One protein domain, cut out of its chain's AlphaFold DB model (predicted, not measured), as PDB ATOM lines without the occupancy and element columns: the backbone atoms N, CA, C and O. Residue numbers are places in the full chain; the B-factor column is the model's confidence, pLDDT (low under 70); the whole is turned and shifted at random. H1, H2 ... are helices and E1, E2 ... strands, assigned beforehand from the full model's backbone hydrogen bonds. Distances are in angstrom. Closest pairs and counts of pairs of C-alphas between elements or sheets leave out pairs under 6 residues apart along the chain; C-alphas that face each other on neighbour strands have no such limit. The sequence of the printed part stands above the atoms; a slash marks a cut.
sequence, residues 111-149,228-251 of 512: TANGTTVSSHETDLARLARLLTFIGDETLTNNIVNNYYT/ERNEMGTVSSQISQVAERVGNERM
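What this domain is: This is residues 111 to 149 and 228 to 251 of the 512 residues of a protein of Prolixibacteraceae bacterium (UniProt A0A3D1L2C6). A small hairpin of two short strands, E1 and E2, has two helices side by side over one of its faces, H1 over E2 and H2 over E1, and a third, longer helix, H3, packs on H1 and H2 from the side away from the strands. H3 runs along the longest axis of the whole. The printed part has 63 residues, with two named strands and three named helices in the order E1, E2, H1, H2, H3; the sheet, order E1 - E2, is antiparallel, and the class is mostly helix. The whole is compact, with a radius of gyration of the C-alphas of 11.3 A and spans of 31 by 25 by 19 A.

Where its parts are: Begin at C-alpha 111, at (38.093, -18.273, -55.204), where strand E1 starts; it covers residues 111 to 113 and is 7.0 A long from first to last C-alpha. Strand E2 follows at residues 116 to 119, 10.4 A long. Find C-alpha 125 at (29.738, -22.903, -49.551); from there helix H1 runs to residue 134, over 14.3 A. Helix H2 covers residues 137 to 147, 15.2 A. After the cut, look for helix H3 at residues 232 to 250, 26.5 A long, ending with C-alpha 250 at (36.803, -11.907, -30.632).

How they stand to each other: Start with the hairpin E1 and E2, whose directions differ by 162 degrees: you will find N 111 and O 118 at 2.9 A and N 116 and O 113 at 3.1 A, both within hydrogen-bond range. From E2 go to H1, where the closest C-alphas, those of Thr 116 and Thr 132, are 4.9 A apart. From E1 go to H2, where the closest C-alphas, those of Thr 111 and Val 144, are 6.4 A apart. H1 and H2 are close but not clearly touching, their closest C-alphas being those of Leu 131 and Thr 140 at 6.3 A. They run opposite ways at a shallow tilt of 32 degrees, only just short of steep. H3 touches H2 with its residues 235 to 242 alone, closest at the C-alphas of Ile 143 and Val 235, 6.8 A, at a shallow tilt of 11 degrees, opposite ways. H3 touches H1 with its residues 239 to 246 alone, closest at the C-alphas of Ile 134 and Ala 243, 6.3 A, at a steep tilt of 43 degrees, the same way. H3 is apart from E1 and E2. In H1, H2 and H3 every O i to N i+4 pair is within hydrogen-bond range.

The domain as a whole: The two C-alphas farthest apart are those of Glu 228 and Met 251, at 33.1 A. Look for the cut after residue 149: residues 150 to 227 are not printed, and C-alphas 149 and 228 are 11.7 A apart across it. The links E1 to E2, E2 to H1 and H1 to H2 are tight; H2 to H3 is the link across the cut. The mean pLDDT of the printed part is 94.9, and no printed residue is under 70.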
ATOM      1  N   THR A 111      37.486 -19.495 -54.666       97.31
ATOM      2  CA  THR A 111      38.093 -18.273 -55.204       97.31
ATOM      3  C   THR A 111      38.141 -17.213 -54.111       97.31
ATOM      4  O   THR A 111      37.208 -17.101 -53.318       97.31
ATOM      5  N   ALA A 112      39.230 -16.445 -54.050       96.81
ATOM      6  CA  ALA A 112      39.441 -15.412 -53.038       96.81
ATOM      7  C   ALA A 112      39.585 -14.024 -53.672       96.81
ATOM      8  O   ALA A 112      40.257 -13.856 -54.689       96.81
ATOM      9  N   ASN A 113      38.987 -13.022 -53.031       95.50
ATOM     10  CA  ASN A 113      39.203 -11.605 -53.298       95.50
ATOM     11  C   ASN A 113      39.450 -10.890 -51.962       95.50
ATOM     12  O   ASN A 113      38.511 -10.555 -51.230       95.50
ATOM     13  N   GLY A 114      40.730 -10.733 -51.611       93.06
ATOM     14  CA  GLY A 114      41.148 -10.340 -50.266       93.06
ATOM     15  C   GLY A 114      40.684 -11.375 -49.240       93.06
ATOM     16  O   GLY A 114      41.020 -12.552 -49.330       93.06
ATOM     17  N   THR A 115      39.869 -10.947 -48.279       94.19
ATOM     18  CA  THR A 115      39.302 -11.821 -47.240       94.19
ATOM     19  C   THR A 115      37.958 -12.441 -47.618       94.19
ATOM     20  O   THR A 115      37.422 -13.231 -46.847       94.19
ATOM     21  N   THR A 116      37.381 -12.087 -48.769       97.00
ATOM     22  CA  THR A 116      36.105 -12.659 -49.222       97.00
ATOM     23  C   THR A 116      36.368 -13.899 -50.061       97.00
ATOM     24  O   THR A 116      37.100 -13.829 -51.047       97.00
ATOM     25  N   VAL A 117      35.747 -15.017 -49.689       97.75
ATOM     26  CA  VAL A 117      35.869 -16.302 -50.384       97.75
ATOM     27  C   VAL A 117      34.518 -16.713 -50.956       97.75
ATOM     28  O   VAL A 117      33.507 -16.698 -50.253       97.75
ATOM     29  N   SER A 118      34.510 -17.121 -52.222       97.00
ATOM     30  CA  SER A 118      33.364 -17.733 -52.901       97.00
ATOM     31  C   SER A 118      33.679 -19.170 -53.295       97.00
ATOM     32  O   SER A 118      34.799 -19.470 -53.709       97.00
ATOM     33  N   SER A 119      32.689 -20.054 -53.184       95.75
ATOM     34  CA  SER A 119      32.764 -21.408 -53.729       95.75
ATOM     35  C   SER A 119      32.140 -21.472 -55.116       95.75
ATOM     36  O   SER A 119      31.233 -20.698 -55.426       95.75
ATOM     37  N   HIS A 120      32.628 -22.398 -55.941       90.50
ATOM     38  CA  HIS A 120      31.919 -22.767 -57.166       90.50
ATOM     39  C   HIS A 120      30.757 -23.720 -56.871       90.50
ATOM     40  O   HIS A 120      29.667 -23.540 -57.400       90.50
ATOM     41  N   GLU A 121      30.980 -24.653 -55.943       90.81
ATOM     42  CA  GLU A 121      30.018 -25.687 -55.563       90.81
ATOM     43  C   GLU A 121      29.321 -25.394 -54.235       90.81
ATOM     44  O   GLU A 121      29.867 -24.726 -53.341       90.81
ATOM     45  N   THR A 122      28.110 -25.928 -54.082       88.94
ATOM     46  CA  THR A 122      27.301 -25.778 -52.864       88.94
ATOM     47  C   THR A 122      27.932 -26.461 -51.657       88.94
ATOM     48  O   THR A 122      27.876 -25.907 -50.554       88.94
ATOM     49  N   ASP A 123      28.607 -27.591 -51.863       87.19
ATOM     50  CA  ASP A 123      29.276 -28.364 -50.805       87.19
ATOM     51  C   ASP A 123      30.372 -27.551 -50.104       87.19
ATOM     52  O   ASP A 123      30.543 -27.604 -48.883       87.19
ATOM     53  N   LEU A 124      31.055 -26.694 -50.865       93.88
ATOM     54  CA  LEU A 124      32.119 -25.824 -50.368       93.88
ATOM     55  C   LEU A 124      31.596 -24.481 -49.834       93.88
ATOM     56  O   LEU A 124      32.365 -23.689 -49.279       93.88
ATOM     57  N   ALA A 125      30.292 -24.202 -49.930       94.31
ATOM     58  CA  ALA A 125      29.738 -22.903 -49.551       94.31
ATOM     59  C   ALA A 125      29.888 -22.612 -48.050       94.31
ATOM     60  O   ALA A 125      30.092 -21.461 -47.652       94.31
ATOM     61  N   ARG A 126      29.806 -23.637 -47.188       94.56
ATOM     62  CA  ARG A 126      30.033 -23.466 -45.741       94.56
ATOM     63  C   ARG A 126      31.493 -23.137 -45.440       94.56
ATOM     64  O   ARG A 126      31.739 -22.272 -44.604       94.56
ATOM     65  N   LEU A 127      32.433 -23.762 -46.147       96.00
ATOM     66  CA  LEU A 127      33.857 -23.468 -46.016       96.00
ATOM     67  C   LEU A 127      34.186 -22.053 -46.506       96.00
ATOM     68  O   LEU A 127      34.861 -21.308 -45.802       96.00
ATOM     69  N   ALA A 128      33.650 -21.643 -47.658       97.31
ATOM     70  CA  ALA A 128      33.813 -20.285 -48.175       97.31
ATOM     71  C   ALA A 128      33.314 -19.226 -47.171       97.31
ATOM     72  O   ALA A 128      34.012 -18.251 -46.873       97.31
ATOM     73  N   ARG A 129      32.137 -19.454 -46.566       97.31
ATOM     74  CA  ARG A 129      31.609 -18.596 -45.491       97.31
ATOM     75  C   ARG A 129      32.498 -18.603 -44.251       97.31
ATOM     76  O   ARG A 129      32.706 -17.540 -43.674       97.31
ATOM     77  N   LEU A 130      33.023 -19.759 -43.849       97.12
ATOM     78  CA  LEU A 130      33.928 -19.879 -42.705       97.12
ATOM     79  C   LEU A 130      35.220 -19.084 -42.924       97.12
ATOM     80  O   LEU A 130      35.580 -18.275 -42.074       97.12
ATOM     81  N   LEU A 131      35.889 -19.259 -44.065       97.56
ATOM     82  CA  LEU A 131      37.119 -18.528 -44.389       97.56
ATOM     83  C   LEU A 131      36.870 -17.015 -44.447       97.56
ATOM     84  O   LEU A 131      37.623 -16.242 -43.852       97.56
ATOM     85  N   THR A 132      35.751 -16.604 -45.052       97.75
ATOM     86  CA  THR A 132      35.318 -15.196 -45.062       97.75
ATOM     87  C   THR A 132      35.069 -14.661 -43.652       97.75
ATOM     88  O   THR A 132      35.457 -13.542 -43.326       97.75
ATOM     89  N   PHE A 133      34.439 -15.463 -42.790       96.75
ATOM     90  CA  PHE A 133      34.150 -15.094 -41.406       96.75
ATOM     91  C   PHE A 133      35.420 -14.962 -40.556       96.75
ATOM     92  O   PHE A 133      35.533 -14.024 -39.758       96.75
ATOM     93  N   ILE A 134      36.387 -15.869 -40.732       97.06
ATOM     94  CA  ILE A 134      37.717 -15.761 -40.119       97.06
ATOM     95  C   ILE A 134      38.346 -14.431 -40.549       97.06
ATOM     96  O   ILE A 134      38.782 -13.652 -39.697       97.06
ATOM     97  N   GLY A 135      38.295 -14.121 -41.847       96.38
ATOM     98  CA  GLY A 135      38.733 -12.836 -42.388       96.38
ATOM     99  C   GLY A 135      40.248 -12.638 -42.319       96.38
ATOM    100  O   GLY A 135      40.716 -11.504 -42.267       96.38
ATOM    101  N   ASP A 136      41.009 -13.734 -42.284       97.25
ATOM    102  CA  ASP A 136      42.469 -13.720 -42.322       97.25
ATOM    103  C   ASP A 136      42.942 -13.900 -43.769       97.25
ATOM    104  O   ASP A 136      42.746 -14.953 -44.380       97.25
ATOM    105  N   GLU A 137      43.536 -12.850 -44.333       96.69
ATOM    106  CA  GLU A 137      43.968 -12.826 -45.734       96.69
ATOM    107  C   GLU A 137      45.120 -13.804 -46.008       96.69
ATOM    108  O   GLU A 137      45.182 -14.404 -47.080       96.69
ATOM    109  N   THR A 138      46.011 -14.025 -45.034       96.50
ATOM    110  CA  THR A 138      47.154 -14.934 -45.212       96.50
ATOM    111  C   THR A 138      46.681 -16.382 -45.257       96.50
ATOM    112  O   THR A 138      47.067 -17.119 -46.164       96.50
ATOM    113  N   LEU A 139      45.810 -16.778 -44.323       96.31
ATOM    114  CA  LEU A 139      45.158 -18.085 -44.341       96.31
ATOM    115  C   LEU A 139      44.374 -18.266 -45.639       96.31
ATOM    116  O   LEU A 139      44.541 -19.277 -46.309       96.31
ATOM    117  N   THR A 140      43.541 -17.288 -45.995       96.88
ATOM    118  CA  THR A 140      42.672 -17.366 -47.174       96.88
ATOM    119  C   THR A 140      43.487 -17.595 -48.442       96.88
ATOM    120  O   THR A 140      43.230 -18.551 -49.170       96.88
ATOM    121  N   ASN A 141      44.516 -16.777 -48.671       95.06
ATOM    122  CA  ASN A 141      45.375 -16.910 -49.844       95.06
ATOM    123  C   ASN A 141      46.151 -18.231 -49.841       95.06
ATOM    124  O   ASN A 141      46.290 -18.844 -50.893       95.06
ATOM    125  N   ASN A 142      46.634 -18.690 -48.683       95.56
ATOM    126  CA  ASN A 142      47.317 -19.977 -48.578       95.56
ATOM    127  C   ASN A 142      46.367 -21.135 -48.923       95.56
ATOM    128  O   ASN A 142      46.666 -21.926 -49.814       95.56
ATOM    129  N   ILE A 143      45.196 -21.191 -48.284       96.94
ATOM    130  CA  ILE A 143      44.237 -22.279 -48.483       96.94
ATOM    131  C   ILE A 143      43.733 -22.310 -49.929       96.94
ATOM    132  O   ILE A 143      43.785 -23.352 -50.584       96.94
ATOM    133  N   VAL A 144      43.270 -21.172 -50.446       97.31
ATOM    134  CA  VAL A 144      42.641 -21.107 -51.769       97.31
ATOM    135  C   VAL A 144      43.654 -21.348 -52.888       97.31
ATOM    136  O   VAL A 144      43.395 -22.175 -53.763       97.31
ATOM    137  N   ASN A 145      44.814 -20.685 -52.857       95.75
ATOM    138  CA  ASN A 145      45.771 -20.769 -53.963       95.75
ATOM    139  C   ASN A 145      46.512 -22.108 -54.001       95.75
ATOM    140  O   ASN A 145      46.815 -22.588 -55.088       95.75
ATOM    141  N   ASN A 146      46.797 -22.714 -52.843       95.06
ATOM    142  CA  ASN A 146      47.585 -23.947 -52.809       95.06
ATOM    143  C   ASN A 146      46.727 -25.205 -52.957       95.06
ATOM    144  O   ASN A 146      47.198 -26.179 -53.539       95.06
ATOM    145  N   TYR A 147      45.482 -25.197 -52.465       96.25
ATOM    146  CA  TYR A 147      44.693 -26.430 -52.376       96.25
ATOM    147  C   TYR A 147      43.420 -26.439 -53.223       96.25
ATOM    148  O   TYR A 147      42.997 -27.516 -53.638       96.25
ATOM    149  N   TYR A 148      42.832 -25.278 -53.529       97.44
ATOM    150  CA  TYR A 148      41.550 -25.175 -54.249       97.44
ATOM    151  C   TYR A 148      41.659 -24.512 -55.628       97.44
ATOM    152  O   TYR A 148      40.641 -24.305 -56.287       97.44
ATOM    153  N   THR A 149      42.873 -24.193 -56.076       97.38
ATOM    154  CA  THR A 149      43.140 -23.604 -57.394       97.38
ATOM    155  C   THR A 149      43.892 -24.597 -58.269       97.38
ATOM    156  O   THR A 149      44.885 -25.175 -57.834       97.38
ATOM    157  N   GLU A 228      44.199 -32.584 -52.155       89.00
ATOM    158  CA  GLU A 228      44.493 -34.015 -52.210       89.00
ATOM    159  C   GLU A 228      44.246 -34.650 -50.836       89.00
ATOM    160  O   GLU A 228      44.225 -33.988 -49.791       89.00
ATOM    161  N   ARG A 229      44.056 -35.970 -50.794       81.69
ATOM    162  CA  ARG A 229      43.670 -36.643 -49.543       81.69
ATOM    163  C   ARG A 229      44.689 -36.458 -48.412       81.69
ATOM    164  O   ARG A 229      44.306 -36.254 -47.261       81.69
ATOM    165  N   ASN A 230      45.975 -36.532 -48.733       84.88
ATOM    166  CA  ASN A 230      47.083 -36.290 -47.802       84.88
ATOM    167  C   ASN A 230      47.176 -34.815 -47.349       84.88
ATOM    168  O   ASN A 230      47.798 -34.532 -46.324       84.88
ATOM    169  N   GLU A 231      46.534 -33.883 -48.054       91.31
ATOM    170  CA  GLU A 231      46.522 -32.450 -47.741       91.31
ATOM    171  C   GLU A 231      45.371 -32.054 -46.806       91.31
ATOM    172  O   GLU A 231      45.491 -31.075 -46.066       91.31
ATOM    173  N   MET A 232      44.283 -32.830 -46.767       89.19
ATOM    174  CA  MET A 232      43.068 -32.522 -45.991       89.19
ATOM    175  C   MET A 232      43.346 -32.266 -44.503       89.19
ATOM    176  O   MET A 232      42.811 -31.321 -43.917       89.19
ATOM    177  N   GLY A 233      44.222 -33.067 -43.887       89.88
ATOM    178  CA  GLY A 233      44.623 -32.877 -42.488       89.88
ATOM    179  C   GLY A 233      45.386 -31.568 -42.263       89.88
ATOM    180  O   GLY A 233      45.174 -30.885 -41.260       89.88
ATOM    181  N   THR A 234      46.223 -31.178 -43.225       94.94
ATOM    182  CA  THR A 234      46.963 -29.908 -43.197       94.94
ATOM    183  C   THR A 234      46.010 -28.724 -43.325       94.94
ATOM    184  O   THR A 234      46.078 -27.804 -42.510       94.94
ATOM    185  N   VAL A 235      45.081 -28.774 -44.285       95.25
ATOM    186  CA  VAL A 235      44.045 -27.749 -44.492       95.25
ATOM    187  C   VAL A 235      43.205 -27.562 -43.227       95.25
ATOM    188  O   VAL A 235      43.083 -26.445 -42.722       95.25
ATOM    189  N   SER A 236      42.689 -28.657 -42.660       94.88
ATOM    190  CA  SER A 236      41.876 -28.630 -41.437       94.88
ATOM    191  C   SER A 236      42.637 -28.050 -40.236       94.88
ATOM    192  O   SER A 236      42.111 -27.215 -39.494       94.88
ATOM    193  N   SER A 237      43.909 -28.434 -40.077       95.94
ATOM    194  CA  SER A 237      44.775 -27.940 -39.003       95.94
ATOM    195  C   SER A 237      45.043 -26.437 -39.123       95.94
ATOM    196  O   SER A 237      44.893 -25.707 -38.143       95.94
ATOM    197  N   GLN A 238      45.367 -25.949 -40.325       96.50
ATOM    198  CA  GLN A 238      45.601 -24.521 -40.564       96.50
ATOM    199  C   GLN A 238      44.352 -23.679 -40.273       96.50
ATOM    200  O   GLN A 238      44.447 -22.656 -39.592       96.50
ATOM    201  N   ILE A 239      43.178 -24.128 -40.734       96.69
ATOM    202  CA  ILE A 239      41.902 -23.453 -40.460       96.69
ATOM    203  C   ILE A 239      41.636 -23.419 -38.955       96.69
ATOM    204  O   ILE A 239      41.337 -22.355 -38.416       96.69
ATOM    205  N   SER A 240      41.787 -24.553 -38.269       96.12
ATOM    206  CA  SER A 240      41.492 -24.667 -36.837       96.12
ATOM    207  C   SER A 240      42.396 -23.781 -35.979       96.12
ATOM    208  O   SER A 240      41.901 -23.076 -35.104       96.12
ATOM    209  N   GLN A 241      43.698 -23.739 -36.270       96.50
ATOM    210  CA  GLN A 241      44.653 -22.898 -35.537       96.50
ATOM    211  C   GLN A 241      44.331 -21.404 -35.667       96.50
ATOM    212  O   GLN A 241      44.370 -20.654 -34.689       96.50
ATOM    213  N   VAL A 242      44.000 -20.949 -36.878       96.75
ATOM    214  CA  VAL A 242      43.665 -19.539 -37.105       96.75
ATOM    215  C   VAL A 242      42.282 -19.206 -36.545       96.75
ATOM    216  O   VAL A 242      42.115 -18.140 -35.954       96.75
ATOM    217  N   ALA A 243      41.311 -20.114 -36.669       95.94
ATOM    218  CA  ALA A 243      39.987 -19.957 -36.081       95.94
ATOM    219  C   ALA A 243      40.052 -19.850 -34.549       95.94
ATOM    220  O   ALA A 243      39.384 -18.991 -33.981       95.94
ATOM    221  N   GLU A 244      40.892 -20.644 -33.881       96.38
ATOM    222  CA  GLU A 244      41.112 -20.543 -32.434       96.38
ATOM    223  C   GLU A 244      41.709 -19.183 -32.054       96.38
ATOM    224  O   GLU A 244      41.197 -18.504 -31.162       96.38
ATOM    225  N   ARG A 245      42.753 -18.737 -32.765       97.19
ATOM    226  CA  ARG A 245      43.359 -17.419 -32.532       97.19
ATOM    227  C   ARG A 245      42.334 -16.290 -32.685       97.19
ATOM    228  O   ARG A 245      42.180 -15.479 -31.774       97.19
ATOM    229  N   VAL A 246      41.619 -16.248 -33.808       95.94
ATOM    230  CA  VAL A 246      40.611 -15.212 -34.090       95.94
ATOM    231  C   VAL A 246      39.434 -15.306 -33.115       95.94
ATOM    232  O   VAL A 246      38.919 -14.283 -32.665       95.94
ATOM    233  N   GLY A 247      39.023 -16.518 -32.744       95.12
ATOM    234  CA  GLY A 247      37.989 -16.756 -31.743       95.12
ATOM    235  C   GLY A 247      38.368 -16.195 -30.373       95.12
ATOM    236  O   GLY A 247      37.562 -15.504 -29.750       95.12
ATOM    237  N   ASN A 248      39.618 -16.386 -29.946       95.75
ATOM    238  CA  ASN A 248      40.151 -15.804 -28.713       95.75
ATOM    239  C   ASN A 248      40.187 -14.268 -28.767       95.75
ATOM    240  O   ASN A 248      39.775 -13.613 -27.810       95.75
ATOM    241  N   GLU A 249      40.615 -13.684 -29.891       95.62
ATOM    242  CA  GLU A 249      40.625 -12.226 -30.101       95.62
ATOM    243  C   GLU A 249      39.209 -11.622 -30.056       95.62
ATOM    244  O   GLU A 249      39.017 -10.516 -29.545       95.62
ATOM    245  N   ARG A 250      38.207 -12.349 -30.565       96.06
ATOM    246  CA  ARG A 250      36.803 -11.907 -30.632       96.06
ATOM    247  C   ARG A 250      35.946 -12.365 -29.448       96.06
ATOM    248  O   ARG A 250      34.778 -11.992 -29.384       96.06
ATOM    249  N   MET A 251      36.500 -13.152 -28.521       93.56
ATOM    250  CA  MET A 251      35.764 -13.837 -27.446       93.56
ATOM    251  C   MET A 251      34.554 -14.634 -27.966       93.56
ATOM    252  O   MET A 251      33.464 -14.593 -27.396       93.56
TER     253      MET A 251